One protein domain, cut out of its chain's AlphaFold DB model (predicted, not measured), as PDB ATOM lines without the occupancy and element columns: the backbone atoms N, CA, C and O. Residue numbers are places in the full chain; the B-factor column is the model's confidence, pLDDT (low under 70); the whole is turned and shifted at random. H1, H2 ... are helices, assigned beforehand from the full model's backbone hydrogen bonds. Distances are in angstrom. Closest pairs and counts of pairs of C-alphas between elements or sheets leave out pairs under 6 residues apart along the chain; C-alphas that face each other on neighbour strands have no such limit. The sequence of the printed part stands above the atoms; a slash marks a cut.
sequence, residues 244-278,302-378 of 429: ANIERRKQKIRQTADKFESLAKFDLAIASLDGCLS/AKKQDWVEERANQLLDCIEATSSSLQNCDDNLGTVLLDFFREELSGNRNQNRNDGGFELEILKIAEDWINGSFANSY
ATOM      1  N   ALA A 244     -25.556 -83.241 -18.277       83.94
ATOM      2  CA  ALA A 244     -26.176 -81.968 -17.910       83.94
ATOM      3  C   ALA A 244     -25.551 -81.346 -16.646       83.94
ATOM      4  O   ALA A 244     -25.392 -80.126 -16.550       83.94
ATOM      5  N   ASN A 245     -25.173 -82.170 -15.664       89.31
ATOM      6  CA  ASN A 245     -24.490 -81.701 -14.458       89.31
ATOM      7  C   ASN A 245     -23.054 -81.232 -14.750       89.31
ATOM      8  O   ASN A 245     -22.608 -80.239 -14.168       89.31
ATOM      9  N   ILE A 246     -22.344 -81.915 -15.653       91.94
ATOM     10  CA  ILE A 246     -21.009 -81.520 -16.115       91.94
ATOM     11  C   ILE A 246     -21.084 -80.192 -16.878       91.94
ATOM     12  O   ILE A 246     -20.310 -79.284 -16.571       91.94
ATOM     13  N   GLU A 247     -22.052 -80.025 -17.783       93.12
ATOM     14  CA  GLU A 247     -22.209 -78.787 -18.556       93.12
ATOM     15  C   GLU A 247     -22.566 -77.595 -17.650       93.12
ATOM     16  O   GLU A 247     -21.945 -76.536 -17.756       93.12
ATOM     17  N   ARG A 248     -23.459 -77.774 -16.659       90.56
ATOM     18  CA  ARG A 248     -23.726 -76.724 -15.651       90.56
ATOM     19  C   ARG A 248     -22.476 -76.344 -14.859       90.56
ATOM     20  O   ARG A 248     -22.249 -75.163 -14.598       90.56
ATOM     21  N   ARG A 249     -21.652 -77.322 -14.462       91.12
ATOM     22  CA  ARG A 249     -20.410 -77.053 -13.716       91.12
ATOM     23  C   ARG A 249     -19.397 -76.302 -14.582       91.12
ATOM     24  O   ARG A 249     -18.785 -75.354 -14.100       91.12
ATOM     25  N   LYS A 250     -19.265 -76.674 -15.855       95.81
ATOM     26  CA  LYS A 250     -18.402 -76.000 -16.837       95.81
ATOM     27  C   LYS A 250     -18.827 -74.549 -17.068       95.81
ATOM     28  O   LYS A 250     -17.975 -73.664 -17.058       95.81
ATOM     29  N   GLN A 251     -20.127 -74.288 -17.199       93.44
ATOM     30  CA  GLN A 251     -20.640 -72.924 -17.331       93.44
ATOM     31  C   GLN A 251     -20.360 -72.086 -16.076       93.44
ATOM     32  O   GLN A 251     -19.930 -70.942 -16.191       93.44
ATOM     33  N   LYS A 252     -20.517 -72.671 -14.881       93.69
ATOM     34  CA  LYS A 252     -20.174 -72.004 -13.618       93.69
ATOM     35  C   LYS A 252     -18.684 -71.655 -13.532       93.69
ATOM     36  O   LYS A 252     -18.360 -70.552 -13.113       93.69
ATOM     37  N   ILE A 253     -17.796 -72.562 -13.953       91.44
ATOM     38  CA  ILE A 253     -16.345 -72.314 -13.979       91.44
ATOM     39  C   ILE A 253     -16.002 -71.175 -14.946       91.44
ATOM     40  O   ILE A 253     -15.217 -70.301 -14.588       91.44
ATOM     41  N   ARG A 254     -16.623 -71.143 -16.134       90.25
ATOM     42  CA  ARG A 254     -16.429 -70.051 -17.098       90.25
ATOM     43  C   ARG A 254     -16.856 -68.707 -16.504       90.25
ATOM     44  O   ARG A 254     -16.051 -67.795 -16.463       90.25
ATOM     45  N   GLN A 255     -18.046 -68.637 -15.906       85.75
ATOM     46  CA  GLN A 255     -18.514 -67.421 -15.229       85.75
ATOM     47  C   GLN A 255     -17.593 -66.977 -14.087       85.75
ATOM     48  O   GLN A 255     -17.430 -65.783 -13.864       85.75
ATOM     49  N   THR A 256     -17.009 -67.909 -13.328       85.38
ATOM     50  CA  THR A 256     -16.032 -67.538 -12.297       85.38
ATOM     51  C   THR A 256     -14.716 -67.059 -12.898       85.38
ATOM     52  O   THR A 256     -14.160 -66.103 -12.379       85.38
ATOM     53  N   ALA A 257     -14.236 -67.673 -13.983       87.75
ATOM     54  CA  ALA A 257     -13.015 -67.247 -14.664       87.75
ATOM     55  C   ALA A 257     -13.171 -65.843 -15.266       87.75
ATOM     56  O   ALA A 257     -12.312 -65.000 -15.034       87.75
ATOM     57  N   ASP A 258     -14.308 -65.567 -15.911       79.31
ATOM     58  CA  ASP A 258     -14.625 -64.247 -16.465       79.31
ATOM     59  C   ASP A 258     -14.642 -63.169 -15.358       79.31
ATOM     60  O   ASP A 258     -14.132 -62.068 -15.550       79.31
ATOM     61  N   LYS A 259     -15.144 -63.505 -14.157       76.06
ATOM     62  CA  LYS A 259     -15.095 -62.618 -12.975       76.06
ATOM     63  C   LYS A 259     -13.678 -62.381 -12.447       76.06
ATOM     64  O   LYS A 259     -13.388 -61.300 -11.946       76.06
ATOM     65  N   PHE A 260     -12.798 -63.378 -12.504       76.12
ATOM     66  CA  PHE A 260     -11.400 -63.186 -12.106       76.12
ATOM     67  C   PHE A 260     -10.633 -62.353 -13.132       76.12
ATOM     68  O   PHE A 260      -9.794 -61.544 -12.750       76.12
ATOM     69  N   GLU A 261     -10.947 -62.499 -14.419       76.25
ATOM     70  CA  GLU A 261     -10.359 -61.672 -15.470       76.25
ATOM     71  C   GLU A 261     -10.781 -60.201 -15.338       76.25
ATOM     72  O   GLU A 261      -9.942 -59.315 -15.502       76.25
ATOM     73  N   SER A 262     -12.043 -59.918 -14.989       69.25
ATOM     74  CA  SER A 262     -12.486 -58.541 -14.725       69.25
ATOM     75  C   SER A 262     -11.791 -57.932 -13.504       69.25
ATOM     76  O   SER A 262     -11.367 -56.784 -13.565       69.25
ATOM     77  N   LEU A 263     -11.596 -58.710 -12.431       67.94
ATOM     78  CA  LEU A 263     -10.862 -58.259 -11.241       67.94
ATOM     79  C   LEU A 263      -9.381 -57.980 -11.539       67.94
ATOM     80  O   LEU A 263      -8.841 -56.982 -11.081       67.94
ATOM     81  N   ALA A 264      -8.725 -58.815 -12.347       68.94
ATOM     82  CA  ALA A 264      -7.327 -58.596 -12.719       68.94
ATOM     83  C   ALA A 264      -7.140 -57.356 -13.614       68.94
ATOM     84  O   ALA A 264      -6.129 -56.661 -13.510       68.94
ATOM     85  N   LYS A 265      -8.113 -57.055 -14.486       72.00
ATOM     86  CA  LYS A 265      -8.128 -55.809 -15.270       72.00
ATOM     87  C   LYS A 265      -8.304 -54.586 -14.374       72.00
ATOM     88  O   LYS A 265      -7.686 -53.563 -14.650       72.00
ATOM     89  N   PHE A 266      -9.085 -54.712 -13.302       63.34
ATOM     90  CA  PHE A 266      -9.244 -53.662 -12.303       63.34
ATOM     91  C   PHE A 266      -7.946 -53.406 -11.529       63.34
ATOM     92  O   PHE A 266      -7.518 -52.263 -11.459       63.34
ATOM     93  N   ASP A 267      -7.242 -54.442 -11.061       63.28
ATOM     94  CA  ASP A 267      -5.937 -54.267 -10.396       63.28
ATOM     95  C   ASP A 267      -4.899 -53.590 -11.317       63.28
ATOM     96  O   ASP A 267      -4.098 -52.768 -10.869       63.28
ATOM     97  N   LEU A 268      -4.932 -53.878 -12.626       64.19
ATOM     98  CA  LEU A 268      -4.075 -53.212 -13.612       64.19
ATOM     99  C   LEU A 268      -4.499 -51.753 -13.866       64.19
ATOM    100  O   LEU A 268      -3.645 -50.886 -14.046       64.19
ATOM    101  N   ALA A 269      -5.804 -51.475 -13.863       61.19
ATOM    102  CA  ALA A 269      -6.345 -50.122 -13.956       61.19
ATOM    103  C   ALA A 269      -6.031 -49.302 -12.694       61.19
ATOM    104  O   ALA A 269      -5.677 -48.137 -12.816       61.19
ATOM    105  N   ILE A 270      -6.038 -49.917 -11.506       63.31
ATOM    106  CA  ILE A 270      -5.569 -49.307 -10.254       63.31
ATOM    107  C   ILE A 270      -4.069 -48.996 -10.324       63.31
ATOM    108  O   ILE A 270      -3.640 -47.922  -9.914       63.31
ATOM    109  N   ALA A 271      -3.254 -49.893 -10.880       62.81
ATOM    110  CA  ALA A 271      -1.834 -49.605 -11.084       62.81
ATOM    111  C   ALA A 271      -1.618 -48.440 -12.074       62.81
ATOM    112  O   ALA A 271      -0.664 -47.679 -11.938       62.81
ATOM    113  N   SER A 272      -2.519 -48.265 -13.049       60.44
ATOM    114  CA  SER A 272      -2.545 -47.075 -13.911       60.44
ATOM    115  C   SER A 272      -3.082 -45.835 -13.190       60.44
ATOM    116  O   SER A 272      -2.642 -44.730 -13.499       60.44
ATOM    117  N   LEU A 273      -4.007 -46.002 -12.241       58.41
ATOM    118  CA  LEU A 273      -4.563 -44.936 -11.412       58.41
ATOM    119  C   LEU A 273      -3.479 -44.312 -10.534       58.41
ATOM    120  O   LEU A 273      -3.450 -43.100 -10.421       58.41
ATOM    121  N   ASP A 274      -2.540 -45.094 -10.001       59.97
ATOM    122  CA  ASP A 274      -1.365 -44.555  -9.296       59.97
ATOM    123  C   ASP A 274      -0.559 -43.601 -10.207       59.97
ATOM    124  O   ASP A 274      -0.104 -42.541  -9.788       59.97
ATOM    125  N   GLY A 275      -0.507 -43.893 -11.513       62.44
ATOM    126  CA  GLY A 275       0.031 -42.986 -12.533       62.44
ATOM    127  C   GLY A 275      -0.835 -41.745 -12.808       62.44
ATOM    128  O   GLY A 275      -0.290 -40.681 -13.099       62.44
ATOM    129  N   CYS A 276      -2.163 -41.849 -12.699       53.06
ATOM    130  CA  CYS A 276      -3.095 -40.719 -12.821       53.06
ATOM    131  C   CYS A 276      -3.131 -39.838 -11.559       53.06
ATOM    132  O   CYS A 276      -3.355 -38.634 -11.657       53.06
ATOM    133  N   LEU A 277      -2.893 -40.418 -10.380       55.09
ATOM    134  CA  LEU A 277      -2.911 -39.742  -9.083       55.09
ATOM    135  C   LEU A 277      -1.544 -39.161  -8.700       55.09
ATOM    136  O   LEU A 277      -1.505 -38.171  -7.974       55.09
ATOM    137  N   SER A 278      -0.448 -39.704  -9.246       54.44
ATOM    138  CA  SER A 278       0.927 -39.202  -9.080       54.44
ATOM    139  C   SER A 278       1.186 -37.849  -9.762       54.44
ATOM    140  O   SER A 278       2.283 -37.296  -9.616       54.44
ATOM    141  N   ALA A 302     -12.768 -20.647  -2.171       73.00
ATOM    142  CA  ALA A 302     -12.880 -20.748  -3.623       73.00
ATOM    143  C   ALA A 302     -11.894 -21.779  -4.199       73.00
ATOM    144  O   ALA A 302     -12.307 -22.666  -4.941       73.00
ATOM    145  N   LYS A 303     -10.623 -21.741  -3.773       76.88
ATOM    146  CA  LYS A 303      -9.597 -22.711  -4.200       76.88
ATOM    147  C   LYS A 303      -9.916 -24.148  -3.789       76.88
ATOM    148  O   LYS A 303      -9.692 -25.072  -4.560       76.88
ATOM    149  N   LYS A 304     -10.460 -24.345  -2.584       77.06
ATOM    150  CA  LYS A 304     -10.864 -25.677  -2.115       77.06
ATOM    151  C   LYS A 304     -11.993 -26.262  -2.962       77.06
ATOM    152  O   LYS A 304     -11.999 -27.458  -3.221       77.06
ATOM    153  N   GLN A 305     -12.957 -25.432  -3.351       78.88
ATOM    154  CA  GLN A 305     -14.081 -25.880  -4.164       78.88
ATOM    155  C   GLN A 305     -13.642 -26.251  -5.586       78.88
ATOM    156  O   GLN A 305     -14.121 -27.249  -6.112       78.88
ATOM    157  N   ASP A 306     -12.700 -25.500  -6.154       88.19
ATOM    158  CA  ASP A 306     -12.104 -25.788  -7.463       88.19
ATOM    159  C   ASP A 306     -11.348 -27.128  -7.461       88.19
ATOM    160  O   ASP A 306     -11.590 -27.983  -8.307       88.19
ATOM    161  N   TRP A 307     -10.539 -27.378  -6.423       88.31
ATOM    162  CA  TRP A 307      -9.832 -28.654  -6.253       88.31
ATOM    163  C   TRP A 307     -10.781 -29.859  -6.149       88.31
ATOM    164  O   TRP A 307     -10.517 -30.907  -6.734       88.31
ATOM    165  N   VAL A 308     -11.898 -29.719  -5.419       89.81
ATOM    166  CA  VAL A 308     -12.902 -30.793  -5.314       89.81
ATOM    167  C   VAL A 308     -13.517 -31.094  -6.676       89.81
ATOM    168  O   VAL A 308     -13.708 -32.261  -7.008       89.81
ATOM    169  N   GLU A 309     -13.835 -30.057  -7.450       91.88
ATOM    170  CA  GLU A 309     -14.423 -30.220  -8.777       91.88
ATOM    171  C   GLU A 309     -13.441 -30.906  -9.730       91.88
ATOM    172  O   GLU A 309     -13.803 -31.863 -10.412       91.88
ATOM    173  N   GLU A 310     -12.183 -30.466  -9.745       90.88
ATOM    174  CA  GLU A 310     -11.143 -31.063 -10.579       90.88
ATOM    175  C   GLU A 310     -10.909 -32.535 -10.216       90.88
ATOM    176  O   GLU A 310     -10.919 -33.397 -11.097       90.88
ATOM    177  N   ARG A 311     -10.803 -32.861  -8.920       88.62
ATOM    178  CA  ARG A 311     -10.655 -34.257  -8.484       88.62
ATOM    179  C   ARG A 311     -11.885 -35.109  -8.778       88.62
ATOM    180  O   ARG A 311     -11.723 -36.250  -9.201       88.62
ATOM    181  N   ALA A 312     -13.098 -34.584  -8.612       93.94
ATOM    182  CA  ALA A 312     -14.318 -35.319  -8.945       93.94
ATOM    183  C   ALA A 312     -14.370 -35.697 -10.434       93.94
ATOM    184  O   ALA A 312     -14.726 -36.829 -10.764       93.94
ATOM    185  N   ASN A 313     -13.965 -34.782 -11.321       93.38
ATOM    186  CA  ASN A 313     -13.879 -35.054 -12.758       93.38
ATOM    187  C   ASN A 313     -12.819 -36.118 -13.072       93.38
ATOM    188  O   ASN A 313     -13.088 -37.040 -13.832       93.38
ATOM    189  N   GLN A 314     -11.651 -36.059 -12.430       91.31
ATOM    190  CA  GLN A 314     -10.607 -37.066 -12.639       91.31
ATOM    191  C   GLN A 314     -11.045 -38.473 -12.202       91.31
ATOM    192  O   GLN A 314     -10.755 -39.449 -12.893       91.31
ATOM    193  N   LEU A 315     -11.767 -38.597 -11.081       92.00
ATOM    194  CA  LEU A 315     -12.322 -39.883 -10.641       92.00
ATOM    195  C   LEU A 315     -13.370 -40.417 -11.624       92.00
ATOM    196  O   LEU A 315     -13.401 -41.622 -11.888       92.00
ATOM    197  N   LEU A 316     -14.194 -39.528 -12.185       92.88
ATOM    198  CA  LEU A 316     -15.149 -39.892 -13.225       92.88
ATOM    199  C   LEU A 316     -14.419 -40.438 -14.453       92.88
ATOM    200  O   LEU A 316     -14.674 -41.584 -14.817       92.88
ATOM    201  N   ASP A 317     -13.450 -39.700 -14.999       91.69
ATOM    202  CA  ASP A 317     -12.651 -40.114 -16.162       91.69
ATOM    203  C   ASP A 317     -11.984 -41.484 -15.946       91.69
ATOM    204  O   ASP A 317     -11.968 -42.333 -16.843       91.69
ATOM    205  N   CYS A 318     -11.477 -41.746 -14.736       89.81
ATOM    206  CA  CYS A 318     -10.892 -43.041 -14.377       89.81
ATOM    207  C   CYS A 318     -11.914 -44.181 -14.464       89.81
ATOM    208  O   CYS A 318     -11.607 -45.272 -14.955       89.81
ATOM    209  N   ILE A 319     -13.141 -43.940 -14.007       89.38
ATOM    210  CA  ILE A 319     -14.230 -44.911 -14.096       89.38
ATOM    211  C   ILE A 319     -14.711 -45.094 -15.521       89.38
ATOM    212  O   ILE A 319     -14.962 -46.235 -15.904       89.38
ATOM    213  N   GLU A 320     -14.806 -44.029 -16.314       89.25
ATOM    214  CA  GLU A 320     -15.179 -44.140 -17.725       89.25
ATOM    215  C   GLU A 320     -14.140 -44.963 -18.498       89.25
ATOM    216  O   GLU A 320     -14.498 -45.824 -19.304       89.25
ATOM    217  N   ALA A 321     -12.853 -44.765 -18.197       86.31
ATOM    218  CA  ALA A 321     -11.760 -45.526 -18.793       86.31
ATOM    219  C   ALA A 321     -11.755 -47.005 -18.364       86.31
ATOM    220  O   ALA A 321     -11.455 -47.889 -19.169       86.31
ATOM    221  N   THR A 322     -12.089 -47.285 -17.103       80.69
ATOM    222  CA  THR A 322     -12.051 -48.646 -16.538       80.69
ATOM    223  C   THR A 322     -13.312 -49.441 -16.881       80.69
ATOM    224  O   THR A 322     -13.265 -50.641 -17.169       80.69
ATOM    225  N   SER A 323     -14.462 -48.773 -16.896       78.75
ATOM    226  CA  SER A 323     -15.771 -49.399 -17.018       78.75
ATOM    227  C   SER A 323     -16.242 -49.392 -18.464       78.75
ATOM    228  O   SER A 323     -17.054 -48.570 -18.874       78.75
ATOM    229  N   SER A 324     -15.837 -50.410 -19.226       70.56
ATOM    230  CA  SER A 324     -16.409 -50.672 -20.565       70.56
ATOM    231  C   SER A 324     -17.947 -50.798 -20.575       70.56
ATOM    232  O   SER A 324     -18.583 -50.611 -21.609       70.56
ATOM    233  N   SER A 325     -18.558 -51.084 -19.416       66.81
ATOM    234  CA  SER A 325     -20.014 -51.151 -19.215       66.81
ATOM    235  C   SER A 325     -20.709 -49.781 -19.281       66.81
ATOM    236  O   SER A 325     -21.895 -49.702 -19.613       66.81
ATOM    237  N   LEU A 326     -19.982 -48.691 -19.008       62.59
ATOM    238  CA  LEU A 326     -20.550 -47.342 -18.934       62.59
ATOM    239  C   LEU A 326     -21.027 -46.832 -20.300       62.59
ATOM    240  O   LEU A 326     -21.951 -46.032 -20.376       62.59
ATOM    241  N   GLN A 327     -20.485 -47.382 -21.387       64.31
ATOM    242  CA  GLN A 327     -20.807 -46.991 -22.761       64.31
ATOM    243  C   GLN A 327     -22.266 -47.267 -23.174       64.31
ATOM    244  O   GLN A 327     -22.714 -46.770 -24.202       64.31
ATOM    245  N   ASN A 328     -23.002 -48.054 -22.380       66.50
ATOM    246  CA  ASN A 328     -24.426 -48.342 -22.579       66.50
ATOM    247  C   ASN A 328     -25.333 -47.694 -21.520       66.50
ATOM    248  O   ASN A 328     -26.536 -47.962 -21.508       66.50
ATOM    249  N   CYS A 329     -24.769 -46.927 -20.587       66.12
ATOM    250  CA  CYS A 329     -25.534 -46.305 -19.517       66.12
ATOM    251  C   CYS A 329     -26.145 -44.975 -19.973       66.12
ATOM    252  O   CYS A 329     -25.662 -44.342 -20.904       66.12
ATOM    253  N   ASP A 330     -27.238 -44.586 -19.318       74.69
ATOM    254  CA  ASP A 330     -27.924 -43.311 -19.541       74.69
ATOM    255  C   ASP A 330     -26.959 -42.135 -19.302       74.69
ATOM    256  O   ASP A 330     -26.176 -42.178 -18.349       74.69
ATOM    257  N   ASP A 331     -27.051 -41.075 -20.109       78.69
ATOM    258  CA  ASP A 331     -26.235 -39.853 -19.997       78.69
ATOM    259  C   ASP A 331     -26.324 -39.241 -18.581       78.69
ATOM    260  O   ASP A 331     -25.410 -38.571 -18.096       78.69
ATOM    261  N   ASN A 332     -27.418 -39.527 -17.871       86.62
ATOM    262  CA  ASN A 332     -27.635 -39.111 -16.490       86.62
ATOM    263  C   ASN A 332     -26.705 -39.806 -15.480       86.62
ATOM    264  O   ASN A 332     -26.426 -39.237 -14.424       86.62
ATOM    265  N   LEU A 333     -26.205 -41.014 -15.761       87.56
ATOM    266  CA  LEU A 333     -25.381 -41.758 -14.807       87.56
ATOM    267  C   LEU A 333     -24.052 -41.046 -14.534       87.56
ATOM    268  O   LEU A 333     -23.644 -40.966 -13.378       87.56
ATOM    269  N   GLY A 334     -23.431 -40.465 -15.564       89.69
ATOM    270  CA  GLY A 334     -22.214 -39.665 -15.404       89.69
ATOM    271  C   GLY A 334     -22.433 -38.483 -14.457       89.69
ATOM    272  O   GLY A 334     -21.634 -38.256 -13.553       89.69
ATOM    273  N   THR A 335     -23.576 -37.794 -14.574       91.69
ATOM    274  CA  THR A 335     -23.912 -36.673 -13.674       91.69
ATOM    275  C   THR A 335     -24.136 -37.117 -12.229       91.69
ATOM    276  O   THR A 335     -23.664 -36.456 -11.308       91.69
ATOM    277  N   VAL A 336     -24.784 -38.268 -12.020       93.31
ATOM    278  CA  VAL A 336     -25.013 -38.832 -10.681       93.31
ATOM    279  C   VAL A 336     -23.698 -39.271 -10.035       93.31
ATOM    280  O   VAL A 336     -23.497 -39.042  -8.845       93.31
ATOM    281  N   LEU A 337     -22.793 -39.877 -10.808       93.44
ATOM    282  CA  LEU A 337     -21.464 -40.262 -10.331       93.44
ATOM    283  C   LEU A 337     -20.615 -39.036  -9.989       93.44
ATOM    284  O   LEU A 337     -19.983 -39.010  -8.936       93.44
ATOM    285  N   LEU A 338     -20.659 -37.995 -10.823       94.12
ATOM    286  CA  LEU A 338     -19.977 -36.732 -10.553       94.12
ATOM    287  C   LEU A 338     -20.486 -36.077  -9.260       94.12
ATOM    288  O   LEU A 338     -19.688 -35.648  -8.427       94.12
ATOM    289  N   ASP A 339     -21.807 -36.025  -9.065       94.56
ATOM    290  CA  ASP A 339     -22.418 -35.514  -7.834       94.56
ATOM    291  C   ASP A 339     -21.990 -36.328  -6.609       94.56
ATOM    292  O   ASP A 339     -21.654 -35.746  -5.577       94.56
ATOM    293  N   PHE A 340     -21.931 -37.655  -6.742       94.62
ATOM    294  CA  PHE A 340     -21.444 -38.550  -5.698       94.62
ATOM    295  C   PHE A 340     -19.975 -38.277  -5.340       94.62
ATOM    296  O   PHE A 340     -19.661 -38.112  -4.160       94.62
ATOM    297  N   PHE A 341     -19.080 -38.152  -6.325       94.38
ATOM    298  CA  PHE A 341     -17.673 -37.824  -6.068       94.38
ATOM    299  C   PHE A 341     -17.519 -36.457  -5.424       94.38
ATOM    300  O   PHE A 341     -16.784 -36.317  -4.452       94.38
ATOM    301  N   ARG A 342     -18.256 -35.453  -5.904       93.62
ATOM    302  CA  ARG A 342     -18.262 -34.114  -5.314       93.62
ATOM    303  C   ARG A 342     -18.741 -34.137  -3.863       93.62
ATOM    304  O   ARG A 342     -18.153 -33.442  -3.032       93.62
ATOM    305  N   GLU A 343     -19.777 -34.911  -3.544       91.94
ATOM    306  CA  GLU A 343     -20.297 -35.045  -2.180       91.94
ATOM    307  C   GLU A 343     -19.302 -35.762  -1.256       91.94
ATOM    308  O   GLU A 343     -18.995 -35.237  -0.181       91.94
ATOM    309  N   GLU A 344     -18.738 -36.897  -1.678       91.06
ATOM    310  CA  GLU A 344     -17.757 -37.641  -0.878       91.06
ATOM    311  C   GLU A 344     -16.440 -36.865  -0.719       91.06
ATOM    312  O   GLU A 344     -15.892 -36.823   0.382       91.06
ATOM    313  N   LEU A 345     -15.966 -36.156  -1.753       88.00
ATOM    314  CA  LEU A 345     -14.764 -35.309  -1.694       88.00
ATOM    315  C   LEU A 345     -14.963 -34.037  -0.852       88.00
ATOM    316  O   LEU A 345     -14.049 -33.596  -0.146       88.00
ATOM    317  N   SER A 346     -16.166 -33.456  -0.874       88.06
ATOM    318  CA  SER A 346     -16.540 -32.332   0.000       88.06
ATOM    319  C   SER A 346     -16.797 -32.770   1.443       88.06
ATOM    320  O   SER A 346     -16.771 -31.946   2.368       88.06
ATOM    321  N   GLY A 347     -17.080 -34.059   1.637       82.12
ATOM    322  CA  GLY A 347     -17.435 -34.666   2.903       82.12
ATOM    323  C   GLY A 347     -16.348 -34.493   3.960       82.12
ATOM    324  O   GLY A 347     -15.153 -34.670   3.733       82.12
ATOM    325  N   ASN A 348     -16.772 -34.210   5.193       58.03
ATOM    326  CA  ASN A 348     -15.857 -34.035   6.324       58.03
ATOM    327  C   ASN A 348     -15.093 -35.320   6.716       58.03
ATOM    328  O   ASN A 348     -14.264 -35.300   7.624       58.03
ATOM    329  N   ARG A 349     -15.375 -36.446   6.047       62.78
ATOM    330  CA  ARG A 349     -14.617 -37.697   6.172       62.78
ATOM    331  C   ARG A 349     -13.158 -37.550   5.723       62.78
ATOM    332  O   ARG A 349     -12.319 -38.316   6.192       62.78
ATOM    333  N   ASN A 350     -12.850 -36.519   4.934       57.56
ATOM    334  CA  ASN A 350     -11.560 -36.378   4.248       57.56
ATOM    335  C   ASN A 350     -10.524 -35.594   5.040       57.56
ATOM    336  O   ASN A 350      -9.357 -35.573   4.674       57.56
ATOM    337  N   GLN A 351     -10.911 -34.973   6.159       58.31
ATOM    338  CA  GLN A 351      -9.990 -34.135   6.935       58.31
ATOM    339  C   GLN A 351      -8.814 -34.903   7.554       58.31
ATOM    340  O   GLN A 351      -7.902 -34.270   8.070       58.31
ATOM    341  N   ASN A 352      -8.827 -36.239   7.534       54.12
ATOM    342  CA  ASN A 352      -7.825 -37.050   8.225       54.12
ATOM    343  C   ASN A 352      -7.188 -38.141   7.352       54.12
ATOM    344  O   ASN A 352      -6.531 -39.031   7.888       54.12
ATOM    345  N   ARG A 353      -7.429 -38.127   6.036       55.38
ATOM    346  CA  ARG A 353      -6.984 -39.182   5.118       55.38
ATOM    347  C   ARG A 353      -6.493 -38.575   3.807       55.38
ATOM    348  O   ARG A 353      -7.187 -38.637   2.804       55.38
ATOM    349  N   ASN A 354      -5.273 -38.043   3.818       57.53
ATOM    350  CA  ASN A 354      -4.473 -37.850   2.596       57.53
ATOM    351  C   ASN A 354      -3.895 -39.200   2.110       57.53
ATOM    352  O   ASN A 354      -2.754 -39.312   1.688       57.53
ATOM    353  N   ASP A 355      -4.669 -40.263   2.300       63.91
ATOM    354  CA  ASP A 355      -4.318 -41.641   2.010       63.91
ATOM    355  C   ASP A 355      -5.044 -41.976   0.711       63.91
ATOM    356  O   ASP A 355      -6.278 -41.960   0.690       63.91
ATOM    357  N   GLY A 356      -4.296 -42.257  -0.363       68.19
ATOM    358  CA  GLY A 356      -4.844 -42.667  -1.664       68.19
ATOM    359  C   GLY A 356      -5.833 -43.841  -1.578       68.19
ATOM    360  O   GLY A 356      -6.647 -44.043  -2.477       68.19
ATOM    361  N   GLY A 357      -5.858 -44.568  -0.457       78.44
ATOM    362  CA  GLY A 357      -6.881 -45.551  -0.124       78.44
ATOM    363  C   GLY A 357      -8.310 -45.001  -0.049       78.44
ATOM    364  O   GLY A 357      -9.244 -45.755  -0.314       78.44
ATOM    365  N   PHE A 358      -8.518 -43.717   0.266       84.00
ATOM    366  CA  PHE A 358      -9.864 -43.128   0.299       84.00
ATOM    367  C   PHE A 358     -10.459 -42.959  -1.104       84.00
ATOM    368  O   PHE A 358     -11.608 -43.329  -1.336       84.00
ATOM    369  N   GLU A 359      -9.672 -42.458  -2.055       87.19
ATOM    370  CA  GLU A 359     -10.109 -42.310  -3.448       87.19
ATOM    371  C   GLU A 359     -10.399 -43.682  -4.077       87.19
ATOM    372  O   GLU A 359     -11.425 -43.864  -4.730       87.19
ATOM    373  N   LEU A 360      -9.569 -44.686  -3.776       84.50
ATOM    374  CA  LEU A 360      -9.813 -46.083  -4.147       84.50
ATOM    375  C   LEU A 360     -11.119 -46.639  -3.565       84.50
ATOM    376  O   LEU A 360     -11.840 -47.369  -4.247       84.50
ATOM    377  N   GLU A 361     -11.442 -46.305  -2.312       87.56
ATOM    378  CA  GLU A 361     -12.697 -46.713  -1.672       87.56
ATOM    379  C   GLU A 361     -13.907 -46.105  -2.395       87.56
ATOM    380  O   GLU A 361     -14.865 -46.823  -2.693       87.56
ATOM    381  N   ILE A 362     -13.841 -44.818  -2.752       90.56
ATOM    382  CA  ILE A 362     -14.888 -44.131  -3.518       90.56
ATOM    383  C   ILE A 362     -15.065 -44.756  -4.909       90.56
ATOM    384  O   ILE A 362     -16.193 -45.053  -5.314       90.56
ATOM    385  N   LEU A 363     -13.966 -44.983  -5.637       91.00
ATOM    386  CA  LEU A 363     -14.004 -45.570  -6.980       91.00
ATOM    387  C   LEU A 363     -14.625 -46.964  -6.965       91.00
ATOM    388  O   LEU A 363     -15.460 -47.281  -7.808       91.00
ATOM    389  N   LYS A 364     -14.278 -47.775  -5.963       88.94
ATOM    390  CA  LYS A 364     -14.842 -49.113  -5.792       88.94
ATOM    391  C   LYS A 364     -16.352 -49.082  -5.546       88.94
ATOM    392  O   LYS A 364     -17.074 -49.915  -6.086       88.94
ATOM    393  N   ILE A 365     -16.844 -48.122  -4.759       90.19
ATOM    394  CA  ILE A 365     -18.288 -47.949  -4.532       90.19
ATOM    395  C   ILE A 365     -18.997 -47.623  -5.849       90.19
ATOM    396  O   ILE A 365     -20.018 -48.236  -6.163       90.19
ATOM    397  N   ALA A 366     -18.453 -46.687  -6.625       91.94
ATOM    398  CA  ALA A 366     -19.025 -46.298  -7.908       91.94
ATOM    399  C   ALA A 366     -18.972 -47.435  -8.944       91.94
ATOM    400  O   ALA A 366     -19.945 -47.663  -9.663       91.94
ATOM    401  N   GLU A 367     -17.887 -48.207  -8.980       87.75
ATOM    402  CA  GLU A 367     -17.783 -49.395  -9.827       87.75
ATOM    403  C   GLU A 367     -18.828 -50.457  -9.443       87.75
ATOM    404  O   GLU A 367     -19.514 -51.001 -10.311       87.75
ATOM    405  N   ASP A 368     -19.012 -50.723  -8.146       87.19
ATOM    406  CA  ASP A 368     -20.046 -51.640  -7.663       87.19
ATOM    407  C   ASP A 368     -21.455 -51.185  -8.090       87.19
ATOM    408  O   ASP A 368     -22.302 -52.030  -8.407       87.19
ATOM    409  N   TRP A 369     -21.705 -49.868  -8.146       89.00
ATOM    410  CA  TRP A 369     -22.965 -49.304  -8.644       89.00
ATOM    411  C   TRP A 369     -23.147 -49.558 -10.143       89.00
ATOM    412  O   TRP A 369     -24.212 -50.032 -10.546       89.00
ATOM    413  N   ILE A 370     -22.117 -49.310 -10.959       87.94
ATOM    414  CA  ILE A 370     -22.147 -49.524 -12.419       87.94
ATOM    415  C   ILE A 370     -22.333 -51.004 -12.754       87.94
ATOM    416  O   ILE A 370     -23.124 -51.366 -13.625       87.94
ATOM    417  N   ASN A 371     -21.638 -51.880 -12.032       84.56
ATOM    418  CA  ASN A 371     -21.703 -53.322 -12.245       84.56
ATOM    419  C   ASN A 371     -23.006 -53.948 -11.719       84.56
ATOM    420  O   ASN A 371     -23.209 -55.158 -11.850       84.56
ATOM    421  N   GLY A 372     -23.885 -53.158 -11.089       78.81
ATOM    422  CA  GLY A 372     -25.092 -53.661 -10.436       78.81
ATOM    423  C   GLY A 372     -24.782 -54.658  -9.313       78.81
ATOM    424  O   GLY A 372     -25.645 -55.446  -8.916       78.81
ATOM    425  N   SER A 373     -23.550 -54.644  -8.797       70.56
ATOM    426  CA  SER A 373     -23.033 -55.558  -7.779       70.56
ATOM    427  C   SER A 373     -23.445 -55.084  -6.382       70.56
ATOM    428  O   SER A 373     -22.651 -54.955  -5.455       70.56
ATOM    429  N   PHE A 374     -24.746 -54.854  -6.197       59.56
ATOM    430  CA  PHE A 374     -25.320 -54.440  -4.912       59.56
ATOM    431  C   PHE A 374     -25.351 -55.574  -3.878       59.56
ATOM    432  O   PHE A 374     -25.599 -55.333  -2.698       59.56
ATOM    433  N   ALA A 375     -25.117 -56.819  -4.305       53.94
ATOM    434  CA  ALA A 375     -25.293 -57.998  -3.463       53.94
ATOM    435  C   ALA A 375     -24.288 -58.085  -2.301       53.94
ATOM    436  O   ALA A 375     -24.605 -58.722  -1.299       53.94
ATOM    437  N   ASN A 376     -23.115 -57.447  -2.417       52.66
ATOM    438  CA  ASN A 376     -22.035 -57.589  -1.435       52.66
ATOM    439  C   ASN A 376     -21.555 -56.272  -0.793       52.66
ATOM    440  O   ASN A 376     -20.952 -56.342   0.275       52.66
ATOM    441  N   SER A 377     -21.793 -55.092  -1.385       50.28
ATOM    442  CA  SER A 377     -21.246 -53.823  -0.859       50.28
ATOM    443  C   SER A 377     -22.183 -53.080   0.105       50.28
ATOM    444  O   SER A 377     -21.736 -52.274   0.921       50.28
ATOM    445  N   TYR A 378     -23.478 -53.409   0.110       51.41
ATOM    446  CA  TYR A 378     -24.491 -52.727   0.927       51.41
ATOM    447  C   TYR A 378     -24.830 -53.409   2.260       51.41
ATOM    448  O   TYR A 378     -25.901 -53.181   2.822       51.41
TER     449      TYR A 378
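What this domain is: This is residues 244 to 278 and 302 to 378 of the 429 residues of the protein "uncharacterized protein LOC101510437" of Cicer arietinum (UniProt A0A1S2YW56). One long helix, H1, sticks out as an arm with residues 244 to 261 from a small helical body, where H2, H4 and H6 pack together with their centres in a triangle. Residues 266 to 273 of H1 meet that body at one end of H2, and the short H3, H5 and H7 follow at its rim. The printed part has 112 residues with seven named helices, H1 to H7, and no named strand: all helix. It is loose, with a radius of gyration of the C-alphas of 16.7 A and spans of 64 by 29 by 24 A.

How they stand to each other: Start at H1, residues 244 to 277, with a kink of 26 degrees near residue 271. It only just touches H2, residues 302 to 322, with 3 pairs of C-alphas within 8 A, the closest Ala 269 and Thr 322 at 6.4 A. H4, residues 331 to 346, touches residues 308 to 316 of H2 at a steep tilt of 47 degrees, opposite ways; the closest C-alphas, Ala 312 and Phe 341, are 5.1 A apart. H6, residues 357 to 370, touches residues 315 to 319 of H2, closest C-alphas Leu 315 and Leu 363 at 7.0 A. Every O i to N i+4 pair is within hydrogen-bond range in H2 and H6, against 29 of 30 in H1 and 11 of 12 in H4.

Where its parts are: Find C-alpha 244 at (-26.176, -81.968, -17.910); H1 runs 49.0 A from there. H2 spans 30.8 A, H4 23.5 A and H6 20.0 A. Look also for H3, residues 324 to 328, and H5, residues 348 to 352: each has 0 of 1 such pairs, with 1 of 2 and 0 of 2 O i to N i+3 pairs within range. H7, residues 374 to 377, ends at (-21.246, -53.823, -0.859).

The domain as a whole: Residues 279 to 301 are not printed, a gap of 23.7 A between C-alphas 278 and 302. The links printed whole are tight. Confidence is under 70 in 35 residues, among them 266 to 278.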